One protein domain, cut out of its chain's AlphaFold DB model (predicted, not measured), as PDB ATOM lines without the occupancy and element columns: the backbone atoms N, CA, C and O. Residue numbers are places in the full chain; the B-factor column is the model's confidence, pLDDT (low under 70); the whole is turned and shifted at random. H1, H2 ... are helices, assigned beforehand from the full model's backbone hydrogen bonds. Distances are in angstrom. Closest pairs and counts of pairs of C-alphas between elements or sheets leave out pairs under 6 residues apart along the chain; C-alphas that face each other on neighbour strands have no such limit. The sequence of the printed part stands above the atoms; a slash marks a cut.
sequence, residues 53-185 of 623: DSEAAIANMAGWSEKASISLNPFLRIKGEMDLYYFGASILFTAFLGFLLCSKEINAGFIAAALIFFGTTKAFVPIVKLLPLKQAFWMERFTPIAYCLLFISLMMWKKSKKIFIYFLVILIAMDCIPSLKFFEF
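What this domain is: This is residues 53 to 185 of the 623 residues of the protein "PTPS_related domain-containing protein" of Inconstantimicrobium porci (UniProt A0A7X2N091). H5 and H7 lie side by side, H4 folds back on H5 as a hairpin, and long H8 runs beside H4 with short H3 packed on residues 175 to 181. H6 turns off H5, with H1 near it at one end. The 133 printed residues hold eight named helices, H1 to H8, and no named strand: all helix. The whole is compact, radius of gyration of the C-alphas 16.0 A, yet flat, 50 by 40 by 20 A.

Where its parts are: Find C-alpha 54 at (44.583, 1.999, 35.989), where H1, residues 54 to 63, begins. H2, residues 68 to 71, H3, 74 to 78, H4, 89 to 101, H5, 107 to 119, and H6, 122 to 128, follow. H7, residues 139 to 156, runs 25.2 A; H8, residues 162 to 184, runs 33.7 A to C-alpha 184 at (13.436, 17.056, 15.810), with a kink of 41 degrees near residue 178.

How they stand to each other: Look first at H4 and H5, a helical hairpin: their closest C-alphas, of Ala 95 and Phe 110, are 4.5 A apart. H5 and H7 touch at a shallow tilt of 17 degrees, opposite ways, closest at C-alphas 113 and 146, 4.3 A. H8 touches H4 with residues 168 to 175 alone, closest at C-alphas 172 and 90, 5.2 A. H2 touches no helix. O i to N i+4 pairs are all within hydrogen-bond range in H1, H4 and H5; H7 has 11 of 14, H8 12 of 19, H6 1 of 3 with 3 of 4 to N i+3, H3 0 of 1 with 2 of 2; H2 is too short.

The domain as a whole: The farthest C-alphas, of Asp 53 and Ile 163, are 51.3 A apart. The printed part has no cut and no long link. Find pLDDT under 70 at residues 53 to 57, 59 to 60 and 182 to 185.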
ATOM      1  N   ASP A  53      42.464  -2.212  35.990       60.22
ATOM      2  CA  ASP A  53      43.741  -1.689  35.518       60.22
ATOM      3  C   ASP A  53      43.650  -0.169  35.307       60.22
ATOM      4  O   ASP A  53      42.830   0.351  34.537       60.22
ATOM      5  N   SER A  54      44.510   0.548  36.027       61.19
ATOM      6  CA  SER A  54      44.583   1.999  35.989       61.19
ATOM      7  C   SER A  54      44.915   2.539  34.595       61.19
ATOM      8  O   SER A  54      44.433   3.617  34.251       61.19
ATOM      9  N   GLU A  55      45.677   1.811  33.774       63.41
ATOM     10  CA  GLU A  55      46.093   2.278  32.447       63.41
ATOM     11  C   GLU A  55      44.947   2.230  31.436       63.41
ATOM     12  O   GLU A  55      44.681   3.230  30.758       63.41
ATOM     13  N   ALA A  56      44.181   1.135  31.419       61.16
ATOM     14  CA  ALA A  56      42.981   1.007  30.594       61.16
ATOM     15  C   ALA A  56      41.930   2.080  30.936       61.16
ATOM     16  O   ALA A  56      41.327   2.690  30.048       61.16
ATOM     17  N   ALA A  57      41.738   2.375  32.227       65.50
ATOM     18  CA  ALA A  57      40.838   3.442  32.665       65.50
ATOM     19  C   ALA A  57      41.287   4.831  32.164       65.50
ATOM     20  O   ALA A  57      40.454   5.643  31.758       65.50
ATOM     21  N   ILE A  58      42.596   5.099  32.147       70.50
ATOM     22  CA  ILE A  58      43.171   6.369  31.675       70.50
ATOM     23  C   ILE A  58      43.049   6.519  30.158       70.50
ATOM     24  O   ILE A  58      42.734   7.614  29.683       70.50
ATOM     25  N   ALA A  59      43.316   5.457  29.395       68.44
ATOM     26  CA  ALA A  59      43.180   5.473  27.939       68.44
ATOM     27  C   ALA A  59      41.736   5.802  27.534       68.44
ATOM     28  O   ALA A  59      41.504   6.703  26.726       68.44
ATOM     29  N   ASN A  60      40.765   5.165  28.194       69.62
ATOM     30  CA  ASN A  60      39.348   5.450  27.999       69.62
ATOM     31  C   ASN A  60      38.990   6.889  28.392       69.62
ATOM     32  O   ASN A  60      38.371   7.595  27.604       69.62
ATOM     33  N   MET A  61      39.427   7.366  29.560       76.38
ATOM     34  CA  MET A  61      39.210   8.754  29.989       76.38
ATOM     35  C   MET A  61      39.728   9.773  28.957       76.38
ATOM     36  O   MET A  61      39.055  10.761  28.671       76.38
ATOM     37  N   ALA A  62      40.904   9.531  28.369       77.62
ATOM     38  CA  ALA A  62      41.481  10.403  27.346       77.62
ATOM     39  C   ALA A  62      40.681  10.399  26.030       77.62
ATOM     40  O   ALA A  62      40.638  11.421  25.342       77.62
ATOM     41  N   GLY A  63      40.043   9.275  25.687       77.44
ATOM     42  CA  GLY A  63      39.142   9.168  24.536       77.44
ATOM     43  C   GLY A  63      37.882  10.027  24.675       77.44
ATOM     44  O   GLY A  63      37.383  10.538  23.679       77.44
ATOM     45  N   TRP A  64      37.430  10.249  25.912       78.56
ATOM     46  CA  TRP A  64      36.293  11.100  26.288       78.56
ATOM     47  C   TRP A  64      36.750  12.518  26.653       78.56
ATOM     48  O   TRP A  64      36.307  13.106  27.631       78.56
ATOM     49  N   SER A  65      37.766  13.029  25.969       86.25
ATOM     50  CA  SER A  65      38.172  14.429  26.070       86.25
ATOM     51  C   SER A  65      38.055  15.035  24.686       86.25
ATOM     52  O   SER A  65      38.416  14.386  23.707       86.25
ATOM     53  N   GLU A  66      37.627  16.290  24.582       90.12
ATOM     54  CA  GLU A  66      37.318  16.903  23.286       90.12
ATOM     55  C   GLU A  66      38.175  18.149  23.007       90.12
ATOM     56  O   GLU A  66      38.776  18.749  23.900       90.12
ATOM     57  N   LYS A  67      38.312  18.557  21.744       93.69
ATOM     58  CA  LYS A  67      38.937  19.846  21.419       93.69
ATOM     59  C   LYS A  67      38.023  20.982  21.881       93.69
ATOM     60  O   LYS A  67      36.827  20.971  21.607       93.69
ATOM     61  N   ALA A  68      38.597  22.031  22.476       92.88
ATOM     62  CA  ALA A  68      37.845  23.227  22.873       92.88
ATOM     63  C   ALA A  68      37.061  23.850  21.697       92.88
ATOM     64  O   ALA A  68      35.930  24.291  21.869       92.88
ATOM     65  N   SER A  69      37.627  23.817  20.486       92.81
ATOM     66  CA  SER A  69      36.984  24.309  19.260       92.81
ATOM     67  C   SER A  69      35.744  23.515  18.836       92.81
ATOM     68  O   SER A  69      34.950  24.021  18.054       92.81
ATOM     69  N   ILE A  70      35.605  22.271  19.298       92.19
ATOM     70  CA  ILE A  70      34.417  21.435  19.088       92.19
ATOM     71  C   ILE A  70      33.452  21.659  20.256       92.19
ATOM     72  O   ILE A  70      32.302  22.036  20.047       92.19
ATOM     73  N   SER A  71      33.960  21.553  21.487       93.25
ATOM     74  CA  SER A  71      33.172  21.659  22.722       93.25
ATOM     75  C   SER A  71      32.491  23.021  22.940       93.25
ATOM     76  O   SER A  71      31.512  23.108  23.680       93.25
ATOM     77  N   LEU A  72      32.965  24.081  22.276       93.75
ATOM     78  CA  LEU A  72      32.396  25.433  22.328       93.75
ATOM     79  C   LEU A  72      31.740  25.874  21.008       93.75
ATOM     80  O   LEU A  72      31.451  27.056  20.844       93.75
ATOM     81  N   ASN A  73      31.511  24.971  20.048       92.44
ATOM     82  CA  ASN A  73      30.913  25.330  18.761       92.44
ATOM     83  C   ASN A  73      29.430  24.912  18.650       92.44
ATOM     84  O   ASN A  73      29.142  23.782  18.243       92.44
ATOM     85  N   PRO A  74      28.471  25.822  18.916       89.00
ATOM     86  CA  PRO A  74      27.042  25.514  18.819       89.00
ATOM     87  C   PRO A  74      26.579  25.193  17.390       89.00
ATOM     88  O   PRO A  74      25.563  24.524  17.201       89.00
ATOM     89  N   PHE A  75      27.311  25.623  16.356       88.44
ATOM     90  CA  PHE A  75      26.922  25.384  14.964       88.44
ATOM     91  C   PHE A  75      27.049  23.913  14.550       88.44
ATOM     92  O   PHE A  75      26.355  23.492  13.626       88.44
ATOM     93  N   LEU A  76      27.885  23.120  15.231       87.81
ATOM     94  CA  LEU A  76      27.973  21.673  14.987       87.81
ATOM     95  C   LEU A  76      26.642  20.977  15.314       87.81
ATOM     96  O   LEU A  76      26.183  20.129  14.552       87.81
ATOM     97  N   ARG A  77      25.940  21.438  16.360       83.50
ATOM     98  CA  ARG A  77      24.585  20.972  16.697       83.50
ATOM     99  C   ARG A  77      23.575  21.299  15.600       83.50
ATOM    100  O   ARG A  77      22.772  20.455  15.216       83.50
ATOM    101  N   ILE A  78      23.663  22.497  15.015       81.69
ATOM    102  CA  ILE A  78      22.787  22.909  13.904       81.69
ATOM    103  C   ILE A  78      22.983  22.012  12.674       81.69
ATOM    104  O   ILE A  78      22.006  21.738  11.970       81.69
ATOM    105  N   LYS A  79      24.218  21.553  12.431       81.94
ATOM    106  CA  LYS A  79      24.582  20.626  11.347       81.94
ATOM    107  C   LYS A  79      24.178  19.170  11.610       81.94
ATOM    108  O   LYS A  79      24.321  18.348  10.715       81.94
ATOM    109  N   GLY A  80      23.652  18.863  12.796       72.94
ATOM    110  CA  GLY A  80      23.216  17.518  13.170       72.94
ATOM    111  C   GLY A  80      24.313  16.642  13.776       72.94
ATOM    112  O   GLY A  80      24.082  15.454  13.978       72.94
ATOM    113  N   GLU A  81      25.479  17.200  14.120       79.50
ATOM    114  CA  GLU A  81      26.549  16.481  14.825       79.50
ATOM    115  C   GLU A  81      26.236  16.420  16.334       79.50
ATOM    116  O   GLU A  81      26.840  17.091  17.179       79.50
ATOM    117  N   MET A  82      25.202  15.647  16.674       72.69
ATOM    118  CA  MET A  82      24.651  15.553  18.032       72.69
ATOM    119  C   MET A  82      25.463  14.633  18.959       72.69
ATOM    120  O   MET A  82      25.388  14.778  20.177       72.69
ATOM    121  N   ASP A  83      26.319  13.782  18.398       74.75
ATOM    122  CA  ASP A  83      27.155  12.848  19.165       74.75
ATOM    123  C   ASP A  83      28.441  13.487  19.712       74.75
ATOM    124  O   ASP A  83      29.073  12.946  20.615       74.75
ATOM    125  N   LEU A  84      28.833  14.659  19.199       85.06
ATOM    126  CA  LEU A  84      30.010  15.370  19.696       85.06
ATOM    127  C   LEU A  84      29.743  15.978  21.074       85.06
ATOM    128  O   LEU A  84      28.646  16.454  21.370       85.06
ATOM    129  N   TYR A  85      30.756  16.010  21.930       89.12
ATOM    130  CA  TYR A  85      30.630  16.613  23.248       89.12
ATOM    131  C   TYR A  85      30.565  18.152  23.159       89.12
ATOM    132  O   TYR A  85      31.409  18.782  22.520       89.12
ATOM    133  N   TYR A  86      29.576  18.772  23.819       91.00
ATOM    134  CA  TYR A  86      29.364  20.228  23.840       91.00
ATOM    135  C   TYR A  86      29.245  20.736  25.278       91.00
ATOM    136  O   TYR A  86      28.295  20.379  25.972       91.00
ATOM    137  N   PHE A  87      30.185  21.580  25.715       93.00
ATOM    138  CA  PHE A  87      30.170  22.191  27.048       93.00
ATOM    139  C   PHE A  87      29.365  23.498  27.099       93.00
ATOM    140  O   PHE A  87      28.875  23.862  28.164       93.00
ATOM    141  N   GLY A  88      29.205  24.210  25.982       93.81
ATOM    142  CA  GLY A  88      28.478  25.484  25.945       93.81
ATOM    143  C   GLY A  88      29.395  26.702  25.906       93.81
ATOM    144  O   GLY A  88      30.081  27.022  26.882       93.81
ATOM    145  N   ALA A  89      29.369  27.427  24.787       93.88
ATOM    146  CA  ALA A  89      30.103  28.680  24.622       93.88
ATOM    147  C   ALA A  89      29.620  29.749  25.609       93.88
ATOM    148  O   ALA A  89      30.423  30.454  26.226       93.88
ATOM    149  N   SER A  90      28.302  29.836  25.795       95.25
ATOM    150  CA  SER A  90      27.674  30.790  26.714       95.25
ATOM    151  C   SER A  90      28.013  30.493  28.175       95.25
ATOM    152  O   SER A  90      28.218  31.425  28.954       95.25
ATOM    153  N   ILE A  91      28.143  29.212  28.540       95.75
ATOM    154  CA  ILE A  91      28.533  28.773  29.883       95.75
ATOM    155  C   ILE A  91      29.958  29.229  30.188       95.75
ATOM    156  O   ILE A  91      30.179  29.880  31.208       95.75
ATOM    157  N   LEU A  92      30.920  28.950  29.300       95.94
ATOM    158  CA  LEU A  92      32.311  29.357  29.521       95.94
ATOM    159  C   LEU A  92      32.463  30.883  29.532       95.94
ATOM    160  O   LEU A  92      33.171  31.431  30.377       95.94
ATOM    161  N   PHE A  93      31.767  31.582  28.634       95.62
ATOM    162  CA  PHE A  93      31.749  33.043  28.616       95.62
ATOM    163  C   PHE A  93      31.192  33.624  29.924       95.62
ATOM    164  O   PHE A  93      31.779  34.534  30.511       95.62
ATOM    165  N   THR A  94      30.097  33.051  30.426       95.31
ATOM    166  CA  THR A  94      29.492  33.446  31.703       95.31
ATOM    167  C   THR A  94      30.422  33.156  32.879       95.31
ATOM    168  O   THR A  94      30.567  34.004  33.758       95.31
ATOM    169  N   ALA A  95      31.111  32.010  32.873       95.62
ATOM    170  CA  ALA A  95      32.135  31.679  33.860       95.62
ATOM    171  C   ALA A  95      33.263  32.719  33.873       95.62
ATOM    172  O   ALA A  95      33.655  33.207  34.930       95.62
ATOM    173  N   PHE A  96      33.744  33.122  32.699       95.00
ATOM    174  CA  PHE A  96      34.799  34.122  32.578       95.00
ATOM    175  C   PHE A  96      34.364  35.506  33.086       95.00
ATOM    176  O   PHE A  96      35.078  36.135  33.866       95.00
ATOM    177  N   LEU A  97      33.167  35.971  32.709       93.44
ATOM    178  CA  LEU A  97      32.630  37.243  33.205       93.44
ATOM    179  C   LEU A  97      32.375  37.217  34.713       93.44
ATOM    180  O   LEU A  97      32.685  38.186  35.405       93.44
ATOM    181  N   GLY A  98      31.838  36.112  35.229       91.44
ATOM    182  CA  GLY A  98      31.632  35.917  36.657       91.44
ATOM    183  C   GLY A  98      32.944  35.907  37.440       91.44
ATOM    184  O   GLY A  98      33.028  36.514  38.501       91.44
ATOM    185  N   PHE A  99      34.003  35.308  36.894       91.31
ATOM    186  CA  PHE A  99      35.335  35.364  37.492       91.31
ATOM    187  C   PHE A  99      35.884  36.798  37.585       91.31
ATOM    188  O   PHE A  99      36.405  37.179  38.633       91.31
ATOM    189  N   LEU A 100      35.757  37.593  36.516       90.19
ATOM    190  CA  LEU A 100      36.323  38.945  36.454       90.19
ATOM    191  C   LEU A 100      35.536  39.989  37.251       90.19
ATOM    192  O   LEU A 100      36.124  40.927  37.786       90.19
ATOM    193  N   LEU A 101      34.207  39.876  37.267       89.81
ATOM    194  CA  LEU A 101      33.319  40.946  37.728       89.81
ATOM    195  C   LEU A 101      32.651  40.646  39.074       89.81
ATOM    196  O   LEU A 101      32.066  41.550  39.677       89.81
ATOM    197  N   CYS A 102      32.673  39.394  39.532       86.50
ATOM    198  CA  CYS A 102      32.067  39.021  40.804       86.50
ATOM    199  C   CYS A 102      33.045  39.202  41.970       86.50
ATOM    200  O   CYS A 102      34.264  39.250  41.801       86.50
ATOM    201  N   SER A 103      32.502  39.313  43.180       83.75
ATOM    202  CA  SER A 103      33.316  39.423  44.384       83.75
ATOM    203  C   SER A 103      33.908  38.063  44.786       83.75
ATOM    204  O   SER A 103      33.457  37.007  44.328       83.75
ATOM    205  N   LYS A 104      34.956  38.085  45.618       81.19
ATOM    206  CA  LYS A 104      35.737  36.888  45.990       81.19
ATOM    207  C   LYS A 104      34.908  35.822  46.714       81.19
ATOM    208  O   LYS A 104      35.237  34.642  46.657       81.19
ATOM    209  N   GLU A 105      33.800  36.221  47.328       77.50
ATOM    210  CA  GLU A 105      32.892  35.333  48.053       77.50
ATOM    211  C   GLU A 105      32.045  34.465  47.101       77.50
ATOM    212  O   GLU A 105      31.538  33.422  47.496       77.50
ATOM    213  N   ILE A 106      31.879  34.874  45.837       84.06
ATOM    214  CA  ILE A 106      30.959  34.230  44.876       84.06
ATOM    215  C   ILE A 106      31.706  33.677  43.650       84.06
ATOM    216  O   ILE A 106      31.206  32.775  42.965       84.06
ATOM    217  N   ASN A 107      32.918  34.171  43.372       89.50
ATOM    218  CA  ASN A 107      33.676  33.812  42.172       89.50
ATOM    219  C   ASN A 107      34.126  32.336  42.114       89.50
ATOM    220  O   ASN A 107      34.443  31.846  41.030       89.50
ATOM    221  N   ALA A 108      34.098  31.611  43.238       90.81
ATOM    222  CA  ALA A 108      34.558  30.227  43.326       90.81
ATOM    223  C   ALA A 108      33.818  29.276  42.369       90.81
ATOM    224  O   ALA A 108      34.460  28.451  41.719       90.81
ATOM    225  N   GLY A 109      32.497  29.417  42.215       91.69
ATOM    226  CA  GLY A 109      31.710  28.565  41.310       91.69
ATOM    227  C   GLY A 109      31.996  28.841  39.836       91.69
ATOM    228  O   GLY A 109      32.085  27.907  39.041       91.69
ATOM    229  N   PHE A 110      32.254  30.101  39.481       95.06
ATOM    230  CA  PHE A 110      32.674  30.481  38.133       95.06
ATOM    231  C   PHE A 110      34.070  29.943  37.787       95.06
ATOM    232  O   PHE A 110      34.261  29.370  36.714       95.06
ATOM    233  N   ILE A 111      35.033  30.061  38.710       94.38
ATOM    234  CA  ILE A 111      36.388  29.515  38.529       94.38
ATOM    235  C   ILE A 111      36.337  27.985  38.434       94.38
ATOM    236  O   ILE A 111      36.948  27.410  37.535       94.38
ATOM    237  N   ALA A 112      35.586  27.318  39.317       93.50
ATOM    238  CA  ALA A 112      35.444  25.864  39.304       93.50
ATOM    239  C   ALA A 112      34.852  25.363  37.977       93.50
ATOM    240  O   ALA A 112      35.377  24.414  37.397       93.50
ATOM    241  N   ALA A 113      33.814  26.027  37.457       94.19
ATOM    242  CA  ALA A 113      33.221  25.681  36.168       94.19
ATOM    243  C   ALA A 113      34.219  25.827  35.004       94.19
ATOM    244  O   ALA A 113      34.301  24.939  34.153       94.19
ATOM    245  N   ALA A 114      35.023  26.897  34.993       94.69
ATOM    246  CA  ALA A 114      36.067  27.098  33.987       94.69
ATOM    247  C   ALA A 114      37.192  26.047  34.086       94.69
ATOM    248  O   ALA A 114      37.640  25.521  33.069       94.69
ATOM    249  N   LEU A 115      37.628  25.691  35.298       92.94
ATOM    250  CA  LEU A 115      38.638  24.647  35.509       92.94
ATOM    251  C   LEU A 115      38.139  23.260  35.096       92.94
ATOM    252  O   LEU A 115      38.885  22.507  34.470       92.94
ATOM    253  N   ILE A 116      36.876  22.933  35.392       93.12
ATOM    254  CA  ILE A 116      36.256  21.690  34.921       93.12
ATOM    255  C   ILE A 116      36.231  21.667  33.391       93.12
ATOM    256  O   ILE A 116      36.645  20.662  32.815       93.12
ATOM    257  N   PHE A 117      35.842  22.770  32.735       94.31
ATOM    258  CA  PHE A 117      35.912  22.884  31.274       94.31
ATOM    259  C   PHE A 117      37.314  22.566  30.748       94.31
ATOM    260  O   PHE A 117      37.442  21.702  29.882       94.31
ATOM    261  N   PHE A 118      38.367  23.193  31.287       92.44
ATOM    262  CA  PHE A 118      39.737  22.909  30.848       92.44
ATOM    263  C   PHE A 118      40.088  21.429  30.998       92.44
ATOM    264  O   PHE A 118      40.645  20.847  30.068       92.44
ATOM    265  N   GLY A 119      39.679  20.797  32.101       89.94
ATOM    266  CA  GLY A 119      39.854  19.361  32.307       89.94
ATOM    267  C   GLY A 119      39.150  18.478  31.272       89.94
ATOM    268  O   GLY A 119      39.639  17.389  30.998       89.94
ATOM    269  N   THR A 120      38.053  18.937  30.659       91.69
ATOM    270  CA  THR A 120      37.374  18.204  29.567       91.69
ATOM    271  C   THR A 120      38.122  18.267  28.232       91.69
ATOM    272  O   THR A 120      37.762  17.568  27.285       91.69
ATOM    273  N   THR A 121      39.161  19.103  28.123       92.38
ATOM    274  CA  THR A 121      39.852  19.316  26.850       92.38
ATOM    275  C   THR A 121      40.989  18.325  26.611       92.38
ATOM    276  O   THR A 121      41.776  18.029  27.512       92.38
ATOM    277  N   LYS A 122      41.180  17.906  25.350       90.25
ATOM    278  CA  LYS A 122      42.328  17.063  24.945       90.25
ATOM    279  C   LYS A 122      43.683  17.654  25.347       90.25
ATOM    280  O   LYS A 122      44.603  16.912  25.673       90.25
ATOM    281  N   ALA A 123      43.808  18.983  25.350       90.31
ATOM    282  CA  ALA A 123      45.042  19.675  25.720       90.31
ATOM    283  C   ALA A 123      45.425  19.482  27.198       90.31
ATOM    284  O   ALA A 123      46.602  19.566  27.538       90.31
ATOM    285  N   PHE A 124      44.452  19.205  28.070       89.44
ATOM    286  CA  PHE A 124      44.672  19.069  29.510       89.44
ATOM    287  C   PHE A 124      44.886  17.617  29.958       89.44
ATOM    288  O   PHE A 124      45.336  17.373  31.077       89.44
ATOM    289  N   VAL A 125      44.649  16.642  29.072       87.75
ATOM    290  CA  VAL A 125      44.850  15.208  29.338       87.75
ATOM    291  C   VAL A 125      46.243  14.888  29.910       87.75
ATOM    292  O   VAL A 125      46.297  14.145  30.892       87.75
ATOM    293  N   PRO A 126      47.369  15.436  29.397       88.88
ATOM    294  CA  PRO A 126      48.689  15.172  29.978       88.88
ATOM    295  C   PRO A 126      48.801  15.581  31.452       88.88
ATOM    296  O   PRO A 126      49.474  14.901  32.219       88.88
ATOM    297  N   ILE A 127      48.108  16.648  31.862       87.12
ATOM    298  CA  ILE A 127      48.100  17.129  33.250       87.12
ATOM    299  C   ILE A 127      47.236  16.214  34.119       87.12
ATOM    300  O   ILE A 127      47.669  15.812  35.195       87.12
ATOM    301  N   VAL A 128      46.051  15.815  33.641       83.62
ATOM    302  CA  VAL A 128      45.169  14.884  34.371       83.62
ATOM    303  C   VAL A 128      45.876  13.552  34.646       83.62
ATOM    304  O   VAL A 128      45.747  12.998  35.736       83.62
ATOM    305  N   LYS A 129      46.698  13.070  33.703       83.12
ATOM    306  CA  LYS A 129      47.502  11.845  33.863       83.12
ATOM    307  C   LYS A 129      48.544  11.915  34.989       83.12
ATOM    308  O   LYS A 129      48.996  10.860  35.431       83.12
ATOM    309  N   LEU A 130      48.917  13.112  35.450       85.69
ATOM    310  CA  LEU A 130      49.859  13.322  36.555       85.69
ATOM    311  C   LEU A 130      49.167  13.423  37.925       85.69
ATOM    312  O   LEU A 130      49.845  13.385  38.949       85.69
ATOM    313  N   LEU A 131      47.837  13.559  37.964       82.81
ATOM    314  CA  LEU A 131      47.102  13.724  39.216       82.81
ATOM    315  C   LEU A 131      47.001  12.402  40.002       82.81
ATOM    316  O   LEU A 131      46.864  11.326  39.408       82.81
ATOM    317  N   PRO A 132      47.011  12.454  41.348       78.00
ATOM    318  CA  PRO A 132      46.669  11.291  42.161       78.00
ATOM    319  C   PRO A 132      45.224  10.880  41.872       78.00
ATOM    320  O   PRO A 132      44.377  11.740  41.658       78.00
ATOM    321  N   LEU A 133      44.927   9.577  41.878       75.69
ATOM    322  CA  LEU A 133      43.601   9.049  41.515       75.69
ATOM    323  C   LEU A 133      43.152   9.441  40.093       75.69
ATOM    324  O   LEU A 133      41.956   9.573  39.841       75.69
ATOM    325  N   LYS A 134      44.098   9.618  39.157       75.56
ATOM    326  CA  LYS A 134      43.869   9.945  37.734       75.56
ATOM    327  C   LYS A 134      42.696   9.194  37.082       75.56
ATOM    328  O   LYS A 134      41.938   9.792  36.329       75.56
ATOM    329  N   GLN A 135      42.466   7.931  37.441       74.75
ATOM    330  CA  GLN A 135      41.347   7.109  36.963       74.75
ATOM    331  C   GLN A 135      39.943   7.636  37.335       74.75
ATOM    332  O   GLN A 135      38.951   7.208  36.749       74.75
ATOM    333  N   ALA A 136      39.829   8.551  38.303       76.94
ATOM    334  CA  ALA A 136      38.566   9.145  38.745       76.94
ATOM    335  C   ALA A 136      38.167  10.412  37.960       76.94
ATOM    336  O   ALA A 136      37.024  10.869  38.076       76.94
ATOM    337  N   PHE A 137      39.069  10.980  37.153       82.00
ATOM    338  CA  PHE A 137      38.889  12.269  36.476       82.00
ATOM    339  C   PHE A 137      38.260  12.133  35.084       82.00
ATOM    340  O   PHE A 137      38.773  12.632  34.089       82.00
ATOM    341  N   TRP A 138      37.092  11.492  35.010       82.88
ATOM    342  CA  TRP A 138      36.264  11.454  33.797       82.88
ATOM    343  C   TRP A 138      35.609  12.819  33.566       82.88
ATOM    344  O   TRP A 138      34.424  12.994  33.847       82.88
ATOM    345  N   MET A 139      36.397  13.807  33.135       87.62
ATOM    346  CA  MET A 139      36.064  15.230  33.247       87.62
ATOM    347  C   MET A 139      34.765  15.633  32.535       87.62
ATOM    348  O   MET A 139      34.039  16.465  33.070       87.62
ATOM    349  N   GLU A 140      34.388  15.005  31.418       87.50
ATOM    350  CA  GLU A 140      33.083  15.255  30.775       87.50
ATOM    351  C   GLU A 140      31.887  14.973  31.703       87.50
ATOM    352  O   GLU A 140      30.874  15.670  31.663       87.50
ATOM    353  N   ARG A 141      32.006  14.003  32.619       88.38
ATOM    354  CA  ARG A 141      30.955  13.686  33.603       88.38
ATOM    355  C   ARG A 141      30.855  14.722  34.725       88.38
ATOM    356  O   ARG A 141      29.908  14.687  35.508       88.38
ATOM    357  N   PHE A 142      31.814  15.644  34.822       91.62
ATOM    358  CA  PHE A 142      31.777  16.752  35.775       91.62
ATOM    359  C   PHE A 142      30.990  17.956  35.252       91.62
ATOM    360  O   PHE A 142      30.709  18.874  36.016       91.62
ATOM    361  N   THR A 143      30.583  17.955  33.987       92.56
ATOM    362  CA  THR A 143      29.889  19.081  33.350       92.56
ATOM    363  C   THR A 143      28.573  19.466  34.015       92.56
ATOM    364  O   THR A 143      28.399  20.651  34.299       92.56
ATOM    365  N   PRO A 144      27.692  18.523  34.411       93.38
ATOM    366  CA  PRO A 144      26.523  18.874  35.214       93.38
ATOM    367  C   PRO A 144      26.895  19.558  36.537       93.38
ATOM    368  O   PRO A 144      26.218  20.487  36.967       93.38
ATOM    369  N   ILE A 145      28.004  19.151  37.168       93.50
ATOM    370  CA  ILE A 145      28.493  19.758  38.414       93.50
ATOM    371  C   ILE A 145      28.994  21.180  38.145       93.50
ATOM    372  O   ILE A 145      28.642  22.095  38.886       93.50
ATOM    373  N   ALA A 146      29.761  21.384  37.070       94.25
ATOM    374  CA  ALA A 146      30.208  22.707  36.641       94.25
ATOM    375  C   ALA A 146      29.024  23.657  36.415       94.25
ATOM    376  O   ALA A 146      29.049  24.792  36.887       94.25
ATOM    377  N   TYR A 147      27.969  23.178  35.753       94.38
ATOM    378  CA  TYR A 147      26.755  23.959  35.525       94.38
ATOM    379  C   TYR A 147      26.048  24.299  36.835       94.38
ATOM    380  O   TYR A 147      25.713  25.460  37.051       94.38
ATOM    381  N   CYS A 148      25.871  23.328  37.737       94.56
ATOM    382  CA  CYS A 148      25.275  23.575  39.050       94.56
ATOM    383  C   CYS A 148      26.043  24.646  39.833       94.56
ATOM    384  O   CYS A 148      25.433  25.594  40.326       94.56
ATOM    385  N   LEU A 149      27.373  24.539  39.910       93.00
ATOM    386  CA  LEU A 149      28.213  25.522  40.603       93.00
ATOM    387  C   LEU A 149      28.107  26.915  39.965       93.00
ATOM    388  O   LEU A 149      27.982  27.908  40.678       93.00
ATOM    389  N   LEU A 150      28.095  26.990  38.631       94.88
ATOM    390  CA  LEU A 150      27.928  28.246  37.901       94.88
ATOM    391  C   LEU A 150      26.553  28.879  38.146       94.88
ATOM    392  O   LEU A 150      26.474  30.083  38.396       94.88
ATOM    393  N   PHE A 151      25.473  28.095  38.106       93.38
ATOM    394  CA  PHE A 151      24.120  28.600  38.349       93.38
ATOM    395  C   PHE A 151      23.922  29.044  39.799       93.38
ATOM    396  O   PHE A 151      23.334  30.102  40.025       93.38
ATOM    397  N   ILE A 152      24.469  28.310  40.773       91.50
ATOM    398  CA  ILE A 152      24.482  28.737  42.180       91.50
ATOM    399  C   ILE A 152      25.215  30.079  42.310       91.50
ATOM    400  O   ILE A 152      24.663  31.021  42.881       91.50
ATOM    401  N   SER A 153      26.400  30.224  41.707       92.38
ATOM    402  CA  SER A 153      27.133  31.499  41.699       92.38
ATOM    403  C   SER A 153      26.353  32.636  41.024       92.38
ATOM    404  O   SER A 153      26.347  33.753  41.541       92.38
ATOM    405  N   LEU A 154      25.641  32.378  39.919       91.88
ATOM    406  CA  LEU A 154      24.763  33.371  39.283       91.88
ATOM    407  C   LEU A 154      23.627  33.813  40.213       91.88
ATOM    408  O   LEU A 154      23.374  35.011  40.337       91.88
ATOM    409  N   MET A 155      22.969  32.870  40.891       89.94
ATOM    410  CA  MET A 155      21.898  33.166  41.850       89.94
ATOM    411  C   MET A 155      22.409  33.957  43.060       89.94
ATOM    412  O   MET A 155      21.702  34.815  43.593       89.94
ATOM    413  N   MET A 156      23.648  33.701  43.484       89.56
ATOM    414  CA  MET A 156      24.284  34.397  44.601       89.56
ATOM    415  C   MET A 156      24.833  35.783  44.227       89.56
ATOM    416  O   MET A 156      25.127  36.572  45.127       89.56
ATOM    417  N   TRP A 157      24.915  36.141  42.939       90.75
ATOM    418  CA  TRP A 157      25.469  37.417  42.460       90.75
ATOM    419  C   TRP A 157      24.531  38.623  42.656       90.75
ATOM    420  O   TRP A 157      24.208  39.371  41.731       90.75
ATOM    421  N   LYS A 158      24.141  38.883  43.908       83.88
ATOM    422  CA  LYS A 158      23.194  39.943  44.300       83.88
ATOM    423  C   LYS A 158      23.666  41.364  43.969       83.88
ATOM    424  O   LYS A 158      22.839  42.246  43.769       83.88
ATOM    425  N   LYS A 159      24.985  41.594  43.914       83.00
ATOM    426  CA  LYS A 159      25.586  42.911  43.614       83.00
ATOM    427  C   LYS A 159      25.472  43.315  42.134       83.00
ATOM    428  O   LYS A 159      25.738  44.468  41.805       83.00
ATOM    429  N   SER A 160      25.104  42.397  41.237       84.12
ATOM    430  CA  SER A 160      24.986  42.691  39.805       84.12
ATOM    431  C   SER A 160      23.646  43.338  39.445       84.12
ATOM    432  O   SER A 160      22.621  43.105  40.086       84.12
ATOM    433  N   LYS A 161      23.623  44.136  38.372       88.31
ATOM    434  CA  LYS A 161      22.370  44.687  37.837       88.31
ATOM    435  C   LYS A 161      21.523  43.546  37.270       88.31
ATOM    436  O   LYS A 161      22.000  42.791  36.429       88.31
ATOM    437  N   LYS A 162      20.239  43.475  37.641       87.12
ATOM    438  CA  LYS A 162      19.316  42.419  37.172       87.12
ATOM    439  C   LYS A 162      19.298  42.267  35.645       87.12
ATOM    440  O   LYS A 162      19.296  41.150  35.152       87.12
ATOM    441  N   ILE A 163      19.376  43.380  34.911       89.31
ATOM    442  CA  ILE A 163      19.445  43.398  33.438       89.31
ATOM    443  C   ILE A 163      20.649  42.602  32.914       89.31
ATOM    444  O   ILE A 163      20.520  41.866  31.943       89.31
ATOM    445  N   PHE A 164      21.807  42.710  33.568       90.88
ATOM    446  CA  PHE A 164      23.005  41.972  33.177       90.88
ATOM    447  C   PHE A 164      22.862  40.471  33.453       90.88
ATOM    448  O   PHE A 164      23.219  39.657  32.609       90.88
ATOM    449  N   ILE A 165      22.269  40.096  34.592       89.38
ATOM    450  CA  ILE A 165      21.959  38.689  34.884       89.38
ATOM    451  C   ILE A 165      20.973  38.132  33.847       89.38
ATOM    452  O   ILE A 165      21.205  37.052  33.312       89.38
ATOM    453  N   TYR A 166      19.914  38.875  33.502       91.25
ATOM    454  CA  TYR A 166      18.966  38.459  32.462       91.25
ATOM    455  C   TYR A 166      19.639  38.284  31.104       91.25
ATOM    456  O   TYR A 166      19.354  37.308  30.421       91.25
ATOM    457  N   PHE A 167      20.564  39.172  30.736       94.44
ATOM    458  CA  PHE A 167      21.356  39.019  29.519       94.44
ATOM    459  C   PHE A 167      22.140  37.696  29.505       94.44
ATOM    460  O   PHE A 167      22.055  36.961  28.525       94.44
ATOM    461  N   LEU A 168      22.843  37.354  30.592       93.94
ATOM    462  CA  LEU A 168      23.588  36.090  30.691       93.94
ATOM    463  C   LEU A 168      22.663  34.868  30.610       93.94
ATOM    464  O   LEU A 168      22.965  33.912  29.903       93.94
ATOM    465  N   VAL A 169      21.512  34.910  31.285       92.88
ATOM    466  CA  VAL A 169      20.521  33.823  31.243       92.88
ATOM    467  C   VAL A 169      19.936  33.652  29.839       92.88
ATOM    468  O   VAL A 169      19.822  32.524  29.365       92.88
ATOM    469  N   ILE A 170      19.604  34.749  29.149       95.06
ATOM    470  CA  ILE A 170      19.112  34.711  27.763       95.06
ATOM    471  C   ILE A 170      20.188  34.152  26.832       95.06
ATOM    472  O   ILE A 170      19.878  33.320  25.985       95.06
ATOM    473  N   LEU A 171      21.448  34.557  27.008       95.25
ATOM    474  CA  LEU A 171      22.567  34.035  26.226       95.25
ATOM    475  C   LEU A 171      22.714  32.516  26.403       95.25
ATOM    476  O   LEU A 171      22.880  31.807  25.413       95.25
ATOM    477  N   ILE A 172      22.600  32.018  27.638       94.19
ATOM    478  CA  ILE A 172      22.622  30.577  27.930       94.19
ATOM    479  C   ILE A 172      21.430  29.871  27.277       94.19
ATOM    480  O   ILE A 172      21.611  28.861  26.602       94.19
ATOM    481  N   ALA A 173      20.219  30.421  27.402       92.56
ATOM    482  CA  ALA A 173      19.028  29.854  26.771       92.56
ATOM    483  C   ALA A 173      19.154  29.792  25.238       92.56
ATOM    484  O   ALA A 173      18.793  28.785  24.630       92.56
ATOM    485  N   MET A 174      19.705  30.839  24.611       92.38
ATOM    486  CA  MET A 174      19.969  30.871  23.171       92.38
ATOM    487  C   MET A 174      20.975  29.805  22.739       92.38
ATOM    488  O   MET A 174      20.789  29.175  21.702       92.38
ATOM    489  N   ASP A 175      22.012  29.574  23.537       91.75
ATOM    490  CA  ASP A 175      23.038  28.568  23.261       91.75
ATOM    491  C   ASP A 175      22.502  27.126  23.339       91.75
ATOM    492  O   ASP A 175      23.064  26.207  22.744       91.75
ATOM    493  N   CYS A 176      21.370  26.919  24.020       87.88
ATOM    494  CA  CYS A 176      20.665  25.640  24.038       87.88
ATOM    495  C   CYS A 176      19.782  25.408  22.798       87.88
ATOM    496  O   CYS A 176      19.479  24.254  22.492       87.88
ATOM    497  N   ILE A 177      19.377  26.458  22.067       88.06
ATOM    498  CA  ILE A 177      18.466  26.348  20.908       88.06
ATOM    499  C   ILE A 177      18.996  25.390  19.828       88.06
ATOM    500  O   ILE A 177      18.221  24.549  19.374       88.06
ATOM    501  N   PRO A 178      20.283  25.432  19.426       85.94
ATOM    502  CA  PRO A 178      20.845  24.472  18.474       85.94
ATOM    503  C   PRO A 178      20.629  23.008  18.862       85.94
ATOM    504  O   PRO A 178      20.458  22.160  17.987       85.94
ATOM    505  N   SER A 179      20.600  22.719  20.164       81.81
ATOM    506  CA  SER A 179      20.383  21.376  20.694       81.81
ATOM    507  C   SER A 179      18.911  20.952  20.677       81.81
ATOM    508  O   SER A 179      18.638  19.764  20.793       81.81
ATOM    509  N   LEU A 180      17.951  21.868  20.476       78.06
ATOM    510  CA  LEU A 180      16.528  21.515  20.343       78.06
ATOM    511  C   LEU A 180      16.251  20.659  19.104       78.06
ATOM    512  O   LEU A 180      15.308  19.871  19.117       78.06
ATOM    513  N   LYS A 181      17.123  20.720  18.086       70.25
ATOM    514  CA  LYS A 181      17.101  19.781  16.956       70.25
ATOM    515  C   LYS A 181      17.233  18.320  17.387       70.25
ATOM    516  O   LYS A 181      16.846  17.448  16.623       70.25
ATOM    517  N   PHE A 182      17.713  18.032  18.600       66.62
ATOM    518  CA  PHE A 182      17.670  16.683  19.172       66.62
ATOM    519  C   PHE A 182      16.240  16.136  19.257       66.62
ATOM    520  O   PHE A 182      16.012  14.960  19.011       66.62
ATOM    521  N   PHE A 183      15.266  16.996  19.564       63.56
ATOM    522  CA  PHE A 183      13.850  16.624  19.625       63.56
ATOM    523  C   PHE A 183      13.189  16.569  18.238       63.56
ATOM    524  O   PHE A 183      12.106  16.006  18.092       63.56
ATOM    525  N   GLU A 184      13.831  17.155  17.222       59.28
ATOM    526  CA  GLU A 184      13.436  17.056  15.810       59.28
ATOM    527  C   GLU A 184      14.158  15.920  15.072       59.28
ATOM    528  O   GLU A 184      13.782  15.598  13.943       59.28
ATOM    529  N   PHE A 185      15.171  15.306  15.695       52.31
ATOM    530  CA  PHE A 185      15.930  14.202  15.126       52.31
ATOM    531  C   PHE A 185      14.980  13.017  14.879       52.31
ATOM    532  O   PHE A 185      14.529  12.343  15.802       52.31
TER     533      PHE A 185